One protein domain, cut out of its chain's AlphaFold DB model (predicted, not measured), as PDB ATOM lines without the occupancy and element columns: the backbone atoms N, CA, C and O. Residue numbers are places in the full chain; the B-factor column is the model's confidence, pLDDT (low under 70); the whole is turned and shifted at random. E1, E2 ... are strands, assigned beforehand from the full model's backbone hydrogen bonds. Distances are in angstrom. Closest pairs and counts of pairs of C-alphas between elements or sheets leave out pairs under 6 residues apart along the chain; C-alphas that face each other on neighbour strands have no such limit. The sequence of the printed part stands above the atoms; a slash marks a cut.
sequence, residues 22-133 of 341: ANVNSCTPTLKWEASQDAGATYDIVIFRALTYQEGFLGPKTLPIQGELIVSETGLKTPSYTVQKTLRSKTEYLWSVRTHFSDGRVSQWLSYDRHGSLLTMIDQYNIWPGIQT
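What this domain is: This is residues 22 to 133 of the 341 residues of an uncharacterized protein of Deltaproteobacteria bacterium (UniProt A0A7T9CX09). A twisted sheet of four strands, E3 - E2 - E5 - E6, is built on the long bent hairpin E2 and E3, and a small two-stranded ribbon of E1 and E4 sits loosely over part of one face. The far end of that hairpin, around Phe 57, reaches one extreme of the longest axis, and in the long link after E5 residues 116 to 121 stick out as a free loop. The printed part has 112 residues with no named helix and six named strands, E1 to E6 in chain order; the class is all strand, though under half of the residues, 48, are in named elements. Both sheets are antiparallel throughout. The whole is only just compact, close to loose, with a radius of gyration of the C-alphas of 15.5 A and spans of 48 by 34 by 21 A.

How they stand to each other: In the large sheet, E2, residues 42 to 55, and E3, residues 61 to 76, form an antiparallel hairpin at 163 degrees, with N 45 and O 73 2.9 A apart and N 65 and O 51 2.9 A apart, within hydrogen-bond range. E2 bends by 61 degrees at residue 52, and E3 bends by 69 degrees at residue 70. On the other side of E2 is E5, residues 92 to 100, antiparallel at 145 degrees, with N 46 and O 96 at 3.0 A. E5 and E6, residues 130 to 132, form a hairpin at 140 degrees, with N 93 and O 131 at 2.8 A. E3 and E6 are the edge strands. Residues 22 to 23 pair in parallel with residues 131 to 132 of E6. E1, residues 30 to 32, and E4, residues 80 to 82, are antiparallel neighbours at 167 degrees, with N 31 and O 81 at 2.8 A. The closest C-alphas of E2 and E4, those of Ile 45 and Tyr 81, are 7.9 A apart, while E1 is apart from E3, E5 and E6.

Where its parts are: E2 measures 36.9 A from first to last C-alpha, beginning at C-alpha 42 (-2.432, 31.292, 17.261). E3 measures 35.2 A and E5 27.2 A. E1, E4 and E6 have three residues each. C-alpha 30, where E1 begins, is at (-11.541, 32.773, 31.902), and C-alpha 132, where E6 ends, is at (-17.768, 22.854, 36.705).

The domain as a whole: The two C-alphas farthest apart, those of Ala 39 and Phe 57, are 48.2 A apart. The printed part has no cut. The link from E5 to E6, 29 residues, is long. The mean pLDDT of the printed part is 87.1, with residues 55 to 61 and 113 to 125 under 70.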
ATOM      1  N   ALA A  22     -12.548  20.975  37.371       91.62
ATOM      2  CA  ALA A  22     -12.156  22.055  38.265       91.62
ATOM      3  C   ALA A  22     -13.347  22.993  38.521       91.62
ATOM      4  O   ALA A  22     -13.982  23.473  37.583       91.62
ATOM      5  N   ASN A  23     -13.627  23.302  39.787       94.31
ATOM      6  CA  ASN A  23     -14.654  24.287  40.129       94.31
ATOM      7  C   ASN A  23     -14.191  25.691  39.727       94.31
ATOM      8  O   ASN A  23     -13.158  26.169  40.204       94.31
ATOM      9  N   VAL A  24     -14.975  26.364  38.889       95.81
ATOM     10  CA  VAL A  24     -14.788  27.785  38.575       95.81
ATOM     11  C   VAL A  24     -15.730  28.641  39.419       95.81
ATOM     12  O   VAL A  24     -16.735  28.168  39.941       95.81
ATOM     13  N   ASN A  25     -15.404  29.920  39.581       95.88
ATOM     14  CA  ASN A  25     -16.168  30.852  40.416       95.88
ATOM     15  C   ASN A  25     -17.096  31.782  39.616       95.88
ATOM     16  O   ASN A  25     -17.705  32.679  40.192       95.88
ATOM     17  N   SER A  26     -17.186  31.583  38.301       96.50
ATOM     18  CA  SER A  26     -18.031  32.357  37.395       96.50
ATOM     19  C   SER A  26     -18.621  31.453  36.318       96.50
ATOM     20  O   SER A  26     -18.044  30.429  35.953       96.50
ATOM     21  N   CYS A  27     -19.758  31.876  35.780       96.75
ATOM     22  CA  CYS A  27     -20.444  31.253  34.648       96.75
ATOM     23  C   CYS A  27     -19.951  31.787  33.300       96.75
ATOM     24  O   CYS A  27     -20.356  31.311  32.247       96.75
ATOM     25  N   THR A  28     -19.042  32.756  33.347       97.06
ATOM     26  CA  THR A  28     -18.236  33.256  32.233       97.06
ATOM     27  C   THR A  28     -16.758  33.101  32.599       97.06
ATOM     28  O   THR A  28     -16.052  34.086  32.823       97.06
ATOM     29  N   PRO A  29     -16.274  31.859  32.794       97.19
ATOM     30  CA  PRO A  29     -14.916  31.645  33.266       97.19
ATOM     31  C   PRO A  29     -13.889  32.139  32.240       97.19
ATOM     32  O   PRO A  29     -14.116  32.096  31.028       97.19
ATOM     33  N   THR A  30     -12.730  32.570  32.734       97.81
ATOM     34  CA  THR A  30     -11.541  32.773  31.902       97.81
ATOM     35  C   THR A  30     -10.688  31.514  31.957       97.81
ATOM     36  O   THR A  30     -10.140  31.168  33.003       97.81
ATOM     37  N   LEU A  31     -10.565  30.845  30.819       96.38
ATOM     38  CA  LEU A  31      -9.698  29.693  30.622       96.38
ATOM     39  C   LEU A  31      -8.306  30.189  30.246       96.38
ATOM     40  O   LEU A  31      -8.174  31.136  29.469       96.38
ATOM     41  N   LYS A  32      -7.272  29.584  30.825       96.31
ATOM     42  CA  LYS A  32      -5.871  29.931  30.579       96.31
ATOM     43  C   LYS A  32      -5.076  28.659  30.331       96.31
ATOM     44  O   LYS A  32      -5.370  27.614  30.906       96.31
ATOM     45  N   TRP A  33      -4.080  28.762  29.469       95.00
ATOM     46  CA  TRP A  33      -3.144  27.687  29.164       95.00
ATOM     47  C   TRP A  33      -1.740  28.269  29.029       95.00
ATOM     48  O   TRP A  33      -1.541  29.483  29.130       95.00
ATOM     49  N   GLU A  34      -0.748  27.406  28.873       94.56
ATOM     50  CA  GLU A  34       0.617  27.850  28.625       94.56
ATOM     51  C   GLU A  34       0.768  28.351  27.184       94.56
ATOM     52  O   GLU A  34       0.271  27.736  26.241       94.56
ATOM     53  N   ALA A  35       1.449  29.481  27.012       95.38
ATOM     54  CA  ALA A  35       1.750  30.000  25.687       95.38
ATOM     55  C   ALA A  35       2.748  29.102  24.947       95.38
ATOM     56  O   ALA A  35       3.710  28.605  25.532       95.38
ATOM     57  N   SER A  36       2.566  28.978  23.634       95.88
ATOM     58  CA  SER A  36       3.615  28.474  22.753       95.88
ATOM     59  C   SER A  36       4.845  29.385  22.814       95.88
ATOM     60  O   SER A  36       4.719  30.605  22.929       95.88
ATOM     61  N   GLN A  37       6.034  28.796  22.689       96.94
ATOM     62  CA  GLN A  37       7.290  29.543  22.531       96.94
ATOM     63  C   GLN A  37       7.428  30.165  21.131       96.94
ATOM     64  O   GLN A  37       8.295  31.004  20.897       96.94
ATOM     65  N   ASP A  38       6.576  29.757  20.190       96.81
ATOM     66  CA  ASP A  38       6.482  30.361  18.868       96.81
ATOM     67  C   ASP A  38       5.723  31.697  18.935       96.81
ATOM     68  O   ASP A  38       4.528  31.743  19.232       96.81
ATOM     69  N   ALA A  39       6.426  32.791  18.628       96.06
ATOM     70  CA  ALA A  39       5.900  34.154  18.681       96.06
ATOM     71  C   ALA A  39       4.753  34.422  17.688       96.06
ATOM     72  O   ALA A  39       3.980  35.357  17.895       96.06
ATOM     73  N   GLY A  40       4.645  33.633  16.613       96.50
ATOM     74  CA  GLY A  40       3.571  33.740  15.624       96.50
ATOM     75  C   GLY A  40       2.389  32.810  15.889       96.50
ATOM     76  O   GLY A  40       1.473  32.756  15.067       96.50
ATOM     77  N   ALA A  41       2.402  32.070  17.000       98.00
ATOM     78  CA  ALA A  41       1.381  31.076  17.271       98.00
ATOM     79  C   ALA A  41      -0.008  31.695  17.483       98.00
ATOM     80  O   ALA A  41      -0.176  32.723  18.146       98.00
ATOM     81  N   THR A  42      -1.023  31.011  16.966       98.62
ATOM     82  CA  THR A  42      -2.432  31.292  17.261       98.62
ATOM     83  C   THR A  42      -3.105  30.057  17.837       98.62
ATOM     84  O   THR A  42      -2.576  28.951  17.742       98.62
ATOM     85  N   TYR A  43      -4.260  30.231  18.468       98.38
ATOM     86  CA  TYR A  43      -4.945  29.159  19.178       98.38
ATOM     87  C   TYR A  43      -6.396  29.033  18.724       98.38
ATOM     88  O   TYR A  43      -7.084  30.037  18.534       98.38
ATOM     89  N   ASP A  44      -6.872  27.797  18.636       98.56
ATOM     90  CA  ASP A  44      -8.299  27.505  18.567       98.56
ATOM     91  C   ASP A  44      -8.736  26.894  19.890       98.56
ATOM     92  O   ASP A  44      -8.024  26.053  20.440       98.56
ATOM     93  N   ILE A  45      -9.915  27.266  20.375       98.19
ATOM     94  CA  ILE A  45     -10.508  26.717  21.593       98.19
ATOM     95  C   ILE A  45     -11.906  26.185  21.310       98.19
ATOM     96  O   ILE A  45     -12.694  26.795  20.584       98.19
ATOM     97  N   VAL A  46     -12.227  25.060  21.937       98.12
ATOM     98  CA  VAL A  46     -13.570  24.484  21.944       98.12
ATOM     99  C   VAL A  46     -14.021  24.205  23.369       98.12
ATOM    100  O   VAL A  46     -13.220  23.823  24.224       98.12
ATOM    101  N   ILE A  47     -15.315  24.386  23.621       97.75
ATOM    102  CA  ILE A  47     -15.962  24.046  24.891       97.75
ATOM    103  C   ILE A  47     -17.221  23.250  24.582       97.75
ATOM    104  O   ILE A  47     -18.101  23.724  23.864       97.75
ATOM    105  N   PHE A  48     -17.328  22.069  25.171       97.31
ATOM    106  CA  PHE A  48     -18.484  21.191  25.090       97.31
ATOM    107  C   PHE A  48     -19.143  21.078  26.458       97.31
ATOM    108  O   PHE A  48     -18.459  21.045  27.481       97.31
ATOM    109  N   ARG A  49     -20.470  20.948  26.499       96.31
ATOM    110  CA  ARG A  49     -21.122  20.395  27.690       96.31
ATOM    111  C   ARG A  49     -20.658  18.947  27.848       96.31
ATOM    112  O   ARG A  49     -20.687  18.193  26.876       96.31
ATOM    113  N   ALA A  50     -20.252  18.568  29.055       94.00
ATOM    114  CA  ALA A  50     -19.921  17.184  29.348       94.00
ATOM    115  C   ALA A  50     -21.197  16.332  29.383       94.00
ATOM    116  O   ALA A  50     -22.214  16.744  29.944       94.00
ATOM    117  N   LEU A  51     -21.139  15.142  28.791       90.12
ATOM    118  CA  LEU A  51     -22.115  14.088  29.031       90.12
ATOM    119  C   LEU A  51     -21.475  13.010  29.886       90.12
ATOM    120  O   LEU A  51     -20.290  12.701  29.764       90.12
ATOM    121  N   THR A  52     -22.292  12.429  30.742       81.69
ATOM    122  CA  THR A  52     -21.897  11.354  31.632       81.69
ATOM    123  C   THR A  52     -22.170  10.032  30.928       81.69
ATOM    124  O   THR A  52     -23.326   9.628  30.815       81.69
ATOM    125  N   TYR A  53     -21.127   9.359  30.440       71.50
ATOM    126  CA  TYR A  53     -21.268   8.007  29.909       71.50
ATOM    127  C   TYR A  53     -21.014   7.000  31.027       71.50
ATOM    128  O   TYR A  53     -19.931   6.985  31.618       71.50
ATOM    129  N   GLN A  54     -22.032   6.203  31.348       72.50
ATOM    130  CA  GLN A  54     -21.918   5.083  32.274       72.50
ATOM    131  C   GLN A  54     -21.762   3.802  31.463       72.50
ATOM    132  O   GLN A  54     -22.732   3.301  30.904       72.50
ATOM    133  N   GLU A  55     -20.550   3.259  31.418       59.62
ATOM    134  CA  GLU A  55     -20.307   1.948  30.818       59.62
ATOM    135  C   GLU A  55     -19.317   1.159  31.669       59.62
ATOM    136  O   GLU A  55     -18.373   1.701  32.253       59.62
ATOM    137  N   GLY A  56     -19.548  -0.148  31.768       58.41
ATOM    138  CA  GLY A  56     -18.572  -1.054  32.346       58.41
ATOM    139  C   GLY A  56     -19.158  -2.379  32.808       58.41
ATOM    140  O   GLY A  56     -19.926  -2.442  33.763       58.41
ATOM    141  N   PHE A  57     -18.672  -3.456  32.192       56.53
ATOM    142  CA  PHE A  57     -18.840  -4.840  32.651       56.53
ATOM    143  C   PHE A  57     -18.205  -5.093  34.038       56.53
ATOM    144  O   PHE A  57     -18.613  -5.995  34.759       56.53
ATOM    145  N   LEU A  58     -17.229  -4.265  34.441       60.97
ATOM    146  CA  LEU A  58     -16.513  -4.335  35.726       60.97
ATOM    147  C   LEU A  58     -16.976  -3.266  36.740       60.97
ATOM    148  O   LEU A  58     -16.230  -2.908  37.652       60.97
ATOM    149  N   GLY A  59     -18.187  -2.731  36.565       59.09
ATOM    150  CA  GLY A  59     -18.765  -1.664  37.384       59.09
ATOM    151  C   GLY A  59     -18.834  -0.319  36.649       59.09
ATOM    152  O   GLY A  59     -18.143  -0.130  35.645       59.09
ATOM    153  N   PRO A  60     -19.667   0.625  37.128       59.19
ATOM    154  CA  PRO A  60     -19.968   1.863  36.417       59.19
ATOM    155  C   PRO A  60     -18.746   2.783  36.397       59.19
ATOM    156  O   PRO A  60     -18.509   3.564  37.324       59.19
ATOM    157  N   LYS A  61     -17.952   2.719  35.325       64.31
ATOM    158  CA  LYS A  61     -16.981   3.769  35.038       64.31
ATOM    159  C   LYS A  61     -17.743   4.909  34.395       64.31
ATOM    160  O   LYS A  61     -18.377   4.764  33.357       64.31
ATOM    161  N   THR A  62     -17.696   6.042  35.074       72.06
ATOM    162  CA  THR A  62     -18.306   7.272  34.607       72.06
ATOM    163  C   THR A  62     -17.209   8.093  33.954       72.06
ATOM    164  O   THR A  62     -16.385   8.680  34.656       72.06
ATOM    165  N   LEU A  63     -17.141   8.073  32.623       79.44
ATOM    166  CA  LEU A  63     -16.205   8.912  31.879       79.44
ATOM    167  C   LEU A  63     -16.966  10.074  31.243       79.44
ATOM    168  O   LEU A  63     -18.018   9.856  30.633       79.44
ATOM    169  N   PRO A  64     -16.468  11.312  31.388       85.69
ATOM    170  CA  PRO A  64     -17.070  12.427  30.695       85.69
ATOM    171  C   PRO A  64     -16.740  12.331  29.205       85.69
ATOM    172  O   PRO A  64     -15.576  12.204  28.823       85.69
ATOM    173  N   ILE A  65     -17.767  12.415  28.367       89.25
ATOM    174  CA  ILE A  65     -17.634  12.498  26.910       89.25
ATOM    175  C   ILE A  65     -18.128  13.860  26.414       89.25
ATOM    176  O   ILE A  65     -18.848  14.580  27.111       89.25
ATOM    177  N   GLN A  66     -17.719  14.231  25.204       93.12
ATOM    178  CA  GLN A  66     -18.152  15.469  24.558       93.12
ATOM    179  C   GLN A  66     -19.641  15.392  24.201       93.12
ATOM    180  O   GLN A  66     -20.081  14.436  23.567       93.12
ATOM    181  N   GLY A  67     -20.410  16.400  24.609       94.50
ATOM    182  CA  GLY A  67     -21.821  16.552  24.268       94.50
ATOM    183  C   GLY A  67     -22.079  17.691  23.288       94.50
ATOM    184  O   GLY A  67     -21.540  17.738  22.189       94.50
ATOM    185  N   GLU A  68     -22.934  18.626  23.702       95.81
ATOM    186  CA  GLU A  68     -23.273  19.833  22.942       95.81
ATOM    187  C   GLU A  68     -22.055  20.766  22.837       95.81
ATOM    188  O   GLU A  68     -21.483  21.136  23.863       95.81
ATOM    189  N   LEU A  69     -21.683  21.181  21.622       97.19
ATOM    190  CA  LEU A  69     -20.686  22.234  21.400       97.19
ATOM    191  C   LEU A  69     -21.266  23.594  21.813       97.19
ATOM    192  O   LEU A  69     -22.298  24.022  21.304       97.19
ATOM    193  N   ILE A  70     -20.587  24.284  22.725       97.44
ATOM    194  CA  ILE A  70     -21.039  25.551  23.318       97.44
ATOM    195  C   ILE A  70     -20.234  26.733  22.790       97.44
ATOM    196  O   ILE A  70     -20.798  27.802  22.557       97.44
ATOM    197  N   VAL A  71     -18.925  26.543  22.627       97.75
ATOM    198  CA  VAL A  71     -17.990  27.550  22.118       97.75
ATOM    199  C   VAL A  71     -17.050  26.890  21.124       97.75
ATOM    200  O   VAL A  71     -16.546  25.802  21.392       97.75
ATOM    201  N   SER A  72     -16.793  27.578  20.016       97.81
ATOM    202  CA  SER A  72     -15.728  27.271  19.068       97.81
ATOM    203  C   SER A  72     -15.170  28.590  18.557       97.81
ATOM    204  O   SER A  72     -15.861  29.305  17.838       97.81
ATOM    205  N   GLU A  73     -13.940  28.908  18.933       98.31
ATOM    206  CA  GLU A  73     -13.268  30.153  18.551       98.31
ATOM    207  C   GLU A  73     -11.909  29.819  17.957       98.31
ATOM    208  O   GLU A  73     -11.234  28.899  18.426       98.31
ATOM    209  N   THR A  74     -11.509  30.555  16.926       98.50
ATOM    210  CA  THR A  74     -10.290  30.279  16.163       98.50
ATOM    211  C   THR A  74      -9.409  31.512  16.038       98.50
ATOM    212  O   THR A  74      -9.872  32.647  16.167       98.50
ATOM    213  N   GLY A  75      -8.114  31.295  15.799       97.88
ATOM    214  CA  GLY A  75      -7.165  32.387  15.555       97.88
ATOM    215  C   GLY A  75      -6.934  33.309  16.759       97.88
ATOM    216  O   GLY A  75      -6.575  34.478  16.591       97.88
ATOM    217  N   LEU A  76      -7.136  32.811  17.981       98.44
ATOM    218  CA  LEU A  76      -6.854  33.555  19.206       98.44
ATOM    219  C   LEU A  76      -5.355  33.852  19.296       98.44
ATOM    220  O   LEU A  76      -4.527  32.978  19.065       98.44
ATOM    221  N   LYS A  77      -4.997  35.084  19.667       98.19
ATOM    222  CA  LYS A  77      -3.590  35.522  19.774       98.19
ATOM    223  C   LYS A  77      -3.014  35.420  21.186       98.19
ATOM    224  O   LYS A  77      -1.817  35.585  21.381       98.19
ATOM    225  N   THR A  78      -3.863  35.194  22.182       97.94
ATOM    226  CA  THR A  78      -3.476  35.142  23.595       97.94
ATOM    227  C   THR A  78      -3.713  33.747  24.162       97.94
ATOM    228  O   THR A  78      -4.717  33.133  23.797       97.94
ATOM    229  N   PRO A  79      -2.884  33.272  25.111       97.50
ATOM    230  CA  PRO A  79      -3.033  31.965  25.757       97.50
ATOM    231  C   PRO A  79      -4.144  31.966  26.831       97.50
ATOM    232  O   PRO A  79      -4.001  31.456  27.945       97.50
ATOM    233  N   SER A  80      -5.244  32.652  26.533       98.19
ATOM    234  CA  SER A  80      -6.390  32.802  27.414       98.19
ATOM    235  C   SER A  80      -7.648  33.113  26.623       98.19
ATOM    236  O   SER A  80      -7.593  33.866  25.650       98.19
ATOM    237  N   TYR A  81      -8.786  32.622  27.104       98.25
ATOM    238  CA  TYR A  81     -10.096  32.889  26.531       98.25
ATOM    239  C   TYR A  81     -11.130  33.104  27.638       98.25
ATOM    240  O   TYR A  81     -11.271  32.273  28.531       98.25
ATOM    241  N   THR A  82     -11.864  34.218  27.581       98.25
ATOM    242  CA  THR A  82     -13.010  34.457  28.470       98.25
ATOM    243  C   THR A  82     -14.285  34.089  27.742       98.25
ATOM    244  O   THR A  82     -14.565  34.638  26.675       98.25
ATOM    245  N   VAL A  83     -15.059  33.177  28.333       97.31
ATOM    246  CA  VAL A  83     -16.326  32.729  27.758       97.31
ATOM    247  C   VAL A  83     -17.308  33.901  27.713       97.31
ATOM    248  O   VAL A  83     -17.711  34.418  28.753       97.31
ATOM    249  N   GLN A  84     -17.700  34.304  26.503       96.06
ATOM    250  CA  GLN A  84     -18.596  35.448  26.288       96.06
ATOM    251  C   GLN A  84     -20.058  35.113  26.607       96.06
ATOM    252  O   GLN A  84     -20.808  35.943  27.118       96.06
ATOM    253  N   LYS A  85     -20.476  33.872  26.329       92.19
ATOM    254  CA  LYS A  85     -21.826  33.383  26.618       92.19
ATOM    255  C   LYS A  85     -21.897  32.834  28.040       92.19
ATOM    256  O   LYS A  85     -21.110  31.971  28.410       92.19
ATOM    257  N   THR A  86     -22.882  33.276  28.819       94.88
ATOM    258  CA  THR A  86     -23.112  32.722  30.161       94.88
ATOM    259  C   THR A  86     -23.404  31.222  30.066       94.88
ATOM    260  O   THR A  86     -24.353  30.799  29.399       94.88
ATOM    261  N   LEU A  87     -22.565  30.418  30.715       95.56
ATOM    262  CA  LEU A  87     -22.732  28.976  30.845       95.56
ATOM    263  C   LEU A  87     -23.856  28.653  31.840       95.56
ATOM    264  O   LEU A  87     -24.209  29.464  32.695       95.56
ATOM    265  N   ARG A  88     -24.433  27.452  31.732       94.88
ATOM    266  CA  ARG A  88     -25.501  27.002  32.633       94.88
ATOM    267  C   ARG A  88     -24.950  26.776  34.042       94.88
ATOM    268  O   ARG A  88     -23.793  26.399  34.210       94.88
ATOM    269  N   SER A  89     -25.810  26.995  35.031       95.88
ATOM    270  CA  SER A  89     -25.547  26.784  36.459       95.88
ATOM    271  C   SER A  89     -25.239  25.323  36.782       95.88
ATOM    272  O   SER A  89     -25.841  24.433  36.177       95.88
ATOM    273  N   LYS A  90     -24.313  25.080  37.722       94.75
ATOM    274  CA  LYS A  90     -23.968  23.745  38.260       94.75
ATOM    275  C   LYS A  90     -23.723  22.688  37.169       94.75
ATOM    276  O   LYS A  90     -24.088  21.527  37.328       94.75
ATOM    277  N   THR A  91     -23.147  23.096  36.040       95.06
ATOM    278  CA  THR A  91     -22.999  22.261  34.840       95.06
ATOM    279  C   THR A  91     -21.526  21.981  34.564       95.06
ATOM    280  O   THR A  91     -20.669  22.853  34.716       95.06
ATOM    281  N   GLU A  92     -21.241  20.753  34.148       95.38
ATOM    282  CA  GLU A  92     -19.908  20.293  33.770       95.38
ATOM    283  C   GLU A  92     -19.631  20.545  32.282       95.38
ATOM    284  O   GLU A  92     -20.481  20.329  31.410       95.38
ATOM    285  N   TYR A  93     -18.416  20.995  31.990       95.81
ATOM    286  CA  TYR A  93     -17.948  21.306  30.646       95.81
ATOM    287  C   TYR A  93     -16.565  20.719  30.415       95.81
ATOM    288  O   TYR A  93     -15.705  20.789  31.289       95.81
ATOM    289  N   LEU A  94     -16.349  20.187  29.217       95.94
ATOM    290  CA  LEU A  94     -15.035  19.813  28.711       95.94
ATOM    291  C   LEU A  94     -14.538  20.918  27.792       95.94
ATOM    292  O   LEU A  94     -15.310  21.460  27.002       95.94
ATOM    293  N   TRP A  95     -13.256  21.238  27.857       96.75
ATOM    294  CA  TRP A  95     -12.659  22.212  26.957       96.75
ATOM    295  C   TRP A  95     -11.288  21.753  26.499       96.75
ATOM    296  O   TRP A  95     -10.604  21.001  27.188       96.75
ATOM    297  N   SER A  96     -10.893  22.208  25.320       96.31
ATOM    298  CA  SER A  96      -9.569  21.937  24.786       96.31
ATOM    299  C   SER A  96      -9.117  23.075  23.888       96.31
ATOM    300  O   SER A  96      -9.933  23.827  23.351       96.31
ATOM    301  N   VAL A  97      -7.804  23.200  23.748       97.38
ATOM    302  CA  VAL A  97      -7.144  24.188  22.906       97.38
ATOM    303  C   VAL A  97      -6.172  23.477  21.975       97.38
ATOM    304  O   VAL A  97      -5.531  22.509  22.376       97.38
ATOM    305  N   ARG A  98      -6.041  23.943  20.738       97.12
ATOM    306  CA  ARG A  98      -4.947  23.546  19.843       97.12
ATOM    307  C   ARG A  98      -4.204  24.781  19.361       97.12
ATOM    308  O   ARG A  98      -4.779  25.864  19.283       97.12
ATOM    309  N   THR A  99      -2.938  24.598  19.030       98.06
ATOM    310  CA  THR A  99      -2.031  25.657  18.596       98.06
ATOM    311  C   THR A  99      -1.772  25.531  17.101       98.06
ATOM    312  O   THR A  99      -1.474  24.442  16.617       98.06
ATOM    313  N   HIS A 100      -1.849  26.642  16.382       98.12
ATOM    314  CA  HIS A 100      -1.346  26.795  15.020       98.12
ATOM    315  C   HIS A 100      -0.020  27.533  15.089       98.12
ATOM    316  O   HIS A 100       0.032  28.662  15.576       98.12
ATOM    317  N   PHE A 101       1.037  26.881  14.629       97.69
ATOM    318  CA  PHE A 101       2.386  27.428  14.599       97.69
ATOM    319  C   PHE A 101       2.585  28.301  13.354       97.69
ATOM    320  O   PHE A 101       1.919  28.119  12.332       97.69
ATOM    321  N   SER A 102       3.531  29.235  13.412       97.31
ATOM    322  CA  SER A 102       3.844  30.166  12.325       97.31
ATOM    323  C   SER A 102       4.333  29.469  11.052       97.31
ATOM    324  O   SER A 102       4.247  30.033   9.966       97.31
ATOM    325  N   ASP A 103       4.866  28.251  11.180       97.12
ATOM    326  CA  ASP A 103       5.315  27.407  10.068       97.12
ATOM    327  C   ASP A 103       4.182  26.590   9.414       97.12
ATOM    328  O   ASP A 103       4.432  25.779   8.522       97.12
ATOM    329  N   GLY A 104       2.933  26.796   9.845       97.19
ATOM    330  CA  GLY A 104       1.747  26.124   9.316       97.19
ATOM    331  C   GLY A 104       1.444  24.769   9.960       97.19
ATOM    332  O   GLY A 104       0.435  24.151   9.615       97.19
ATOM    333  N   ARG A 105       2.266  24.288  10.904       97.44
ATOM    334  CA  ARG A 105       1.918  23.097  11.692       97.44
ATOM    335  C   ARG A 105       0.752  23.394  12.632       97.44
ATOM    336  O   ARG A 105       0.581  24.511  13.113       97.44
ATOM    337  N   VAL A 106      -0.011  22.355  12.961       97.31
ATOM    338  CA  VAL A 106      -1.122  22.424  13.920       97.31
ATOM    339  C   VAL A 106      -0.932  21.338  14.970       97.31
ATOM    340  O   VAL A 106      -0.689  20.178  14.630       97.31
ATOM    341  N   SER A 107      -1.015  21.701  16.249       94.00
ATOM    342  CA  SER A 107      -0.946  20.735  17.343       94.00
ATOM    343  C   SER A 107      -2.211  19.881  17.404       94.00
ATOM    344  O   SER A 107      -3.282  20.256  16.918       94.00
ATOM    345  N   GLN A 108      -2.116  18.746  18.092       93.00
ATOM    346  CA  GLN A 108      -3.314  18.072  18.580       93.00
ATOM    347  C   GLN A 108      -4.045  18.954  19.604       93.00
ATOM    348  O   GLN A 108      -3.478  19.906  20.154       93.00
ATOM    349  N   TRP A 109      -5.313  18.632  19.843       94.25
ATOM    350  CA  TRP A 109      -6.096  19.207  20.931       94.25
ATOM    351  C   TRP A 109      -5.467  18.850  22.280       94.25
ATOM    352  O   TRP A 109      -5.139  17.690  22.517       94.25
ATOM    353  N   LEU A 110      -5.327  19.843  23.160       91.06
ATOM    354  CA  LEU A 110      -4.851  19.678  24.528       91.06
ATOM    355  C   LEU A 110      -5.687  18.619  25.256       91.06
ATOM    356  O   LEU A 110      -6.900  18.762  25.424       91.06
ATOM    357  N   SER A 111      -5.013  17.585  25.734       88.06
ATOM    358  CA  SER A 111      -5.555  16.556  26.612       88.06
ATOM    359  C   SER A 111      -4.672  16.435  27.853       88.06
ATOM    360  O   SER A 111      -3.565  16.978  27.909       88.06
ATOM    361  N   TYR A 112      -5.173  15.766  28.891       77.94
ATOM    362  CA  TYR A 112      -4.331  15.426  30.031       77.94
ATOM    363  C   TYR A 112      -3.227  14.466  29.598       77.94
ATOM    364  O   TYR A 112      -3.507  13.364  29.129       77.94
ATOM    365  N   ASP A 113      -1.984  14.862  29.844       62.56
ATOM    366  CA  ASP A 113      -0.849  13.973  29.678       62.56
ATOM    367  C   ASP A 113      -0.800  12.962  30.841       62.56
ATOM    368  O   ASP A 113      -0.626  13.334  32.008       62.56
ATOM    369  N   ARG A 114      -1.012  11.674  30.548       58.75
ATOM    370  CA  ARG A 114      -0.944  10.581  31.532       58.75
ATOM    371  C   ARG A 114       0.308   9.738  31.326       58.75
ATOM    372  O   ARG A 114       0.246   8.536  31.085       58.75
ATOM    373  N   HIS A 115       1.471  10.334  31.550       47.81
ATOM    374  CA  HIS A 115       2.677   9.540  31.744       47.81
ATOM    375  C   HIS A 115       2.696   8.882  33.135       47.81
ATOM    376  O   HIS A 115       3.002   9.502  34.152       47.81
ATOM    377  N   GLY A 116       2.387   7.582  33.167       47.53
ATOM    378  CA  GLY A 116       2.851   6.669  34.217       47.53
ATOM    379  C   GLY A 116       1.793   6.128  35.183       47.53
ATOM    380  O   GLY A 116       1.652   6.635  36.296       47.53
ATOM    381  N   SER A 117       1.135   5.025  34.802       49.75
ATOM    382  CA  SER A 117       1.053   3.756  35.568       49.75
ATOM    383  C   SER A 117      -0.111   2.885  35.083       49.75
ATOM    384  O   SER A 117      -1.231   3.381  35.091       49.75
ATOM    385  N   LEU A 118       0.171   1.612  34.750       45.78
ATOM    386  CA  LEU A 118      -0.655   0.377  34.664       45.78
ATOM    387  C   LEU A 118      -2.137   0.397  34.195       45.78
ATOM    388  O   LEU A 118      -2.742  -0.663  34.084       45.78
ATOM    389  N   LEU A 119      -2.738   1.547  33.901       47.94
ATOM    390  CA  LEU A 119      -4.108   1.720  33.407       47.94
ATOM    391  C   LEU A 119      -4.119   1.982  31.896       47.94
ATOM    392  O   LEU A 119      -4.977   2.708  31.399       47.94
ATOM    393  N   THR A 120      -3.190   1.359  31.169       51.41
ATOM    394  CA  THR A 120      -2.974   1.571  29.732       51.41
ATOM    395  C   THR A 120      -4.177   1.216  28.855       51.41
ATOM    396  O   THR A 120      -4.256   1.635  27.707       51.41
ATOM    397  N   MET A 121      -5.173   0.501  29.388       50.69
ATOM    398  CA  MET A 121      -6.436   0.259  28.678       50.69
ATOM    399  C   MET A 121      -7.346   1.496  28.591       50.69
ATOM    400  O   MET A 121      -8.264   1.509  27.781       50.69
ATOM    401  N   ILE A 122      -7.126   2.532  29.411       52.53
ATOM    402  CA  ILE A 122      -7.892   3.793  29.362       52.53
ATOM    403  C   ILE A 122      -7.130   4.863  28.551       52.53
ATOM    404  O   ILE A 122      -7.692   5.908  28.236       52.53
ATOM    405  N   ASP A 123      -5.889   4.593  28.133       47.22
ATOM    406  CA  ASP A 123      -5.050   5.531  27.364       47.22
ATOM    407  C   ASP A 123      -5.631   5.881  25.981       47.22
ATOM    408  O   ASP A 123      -5.176   6.820  25.335       47.22
ATOM    409  N   GLN A 124      -6.662   5.166  25.520       54.06
ATOM    410  CA  GLN A 124      -7.350   5.478  24.264       54.06
ATOM    411  C   GLN A 124      -8.285   6.690  24.364       54.06
ATOM    412  O   GLN A 124      -8.635   7.292  23.349       54.06
ATOM    413  N   TYR A 125      -8.705   7.064  25.570       61.66
ATOM    414  CA  TYR A 125      -9.639   8.163  25.754       61.66
ATOM    415  C   TYR A 125      -8.819   9.428  25.992       61.66
ATOM    416  O   TYR A 125      -8.342   9.658  27.095       61.66
ATOM    417  N   ASN A 126      -8.610  10.243  24.957       71.31
ATOM    418  CA  ASN A 126      -7.995  11.570  25.064       71.31
ATOM    419  C   ASN A 126      -8.835  12.479  25.984       71.31
ATOM    420  O   ASN A 126      -9.647  13.270  25.505       71.31
ATOM    421  N   ILE A 127      -8.685  12.349  27.307       83.56
ATOM    422  CA  ILE A 127      -9.522  13.068  28.272       83.56
ATOM    423  C   ILE A 127      -9.136  14.543  28.254       83.56
ATOM    424  O   ILE A 127      -7.994  14.919  28.528       83.56
ATOM    425  N   TRP A 128     -10.118  15.377  27.943       90.81
ATOM    426  CA  TRP A 128      -9.969  16.823  27.937       90.81
ATOM    427  C   TRP A 128     -10.088  17.413  29.348       90.81
ATOM    428  O   TRP A 128     -10.794  16.851  30.193       90.81
ATOM    429  N   PRO A 129      -9.429  18.552  29.616       92.00
ATOM    430  CA  PRO A 129      -9.672  19.349  30.809       92.00
ATOM    431  C   PRO A 129     -11.160  19.637  31.031       92.00
ATOM    432  O   PRO A 129     -11.890  20.004  30.108       92.00
ATOM    433  N   GLY A 130     -11.608  19.486  32.277       93.56
ATOM    434  CA  GLY A 130     -12.982  19.741  32.686       93.56
ATOM    435  C   GLY A 130     -13.097  20.943  33.623       93.56
ATOM    436  O   GLY A 130     -12.233  21.162  34.473       93.56
ATOM    437  N   ILE A 131     -14.196  21.690  33.524       95.62
ATOM    438  CA  ILE A 131     -14.627  22.684  34.517       95.62
ATOM    439  C   ILE A 131     -16.070  22.435  34.964       95.62
ATOM    440  O   ILE A 131     -16.889  21.952  34.184       95.62
ATOM    441  N   GLN A 132     -16.398  22.816  36.195       95.81
ATOM    442  CA  GLN A 132     -17.768  22.854  36.705       95.81
ATOM    443  C   GLN A 132     -18.123  24.286  37.099       95.81
ATOM    444  O   GLN A 132     -17.400  24.928  37.868       95.81
ATOM    445  N   THR A 133     -19.220  24.799  36.548       96.19
ATOM    446  CA  THR A 133     -19.719  26.142  36.861       96.19
ATOM    447  C   THR A 133     -20.345  26.197  38.254       96.19
ATOM    448  O   THR A 133     -20.885  25.195  38.734       96.19
TER     449      THR A 133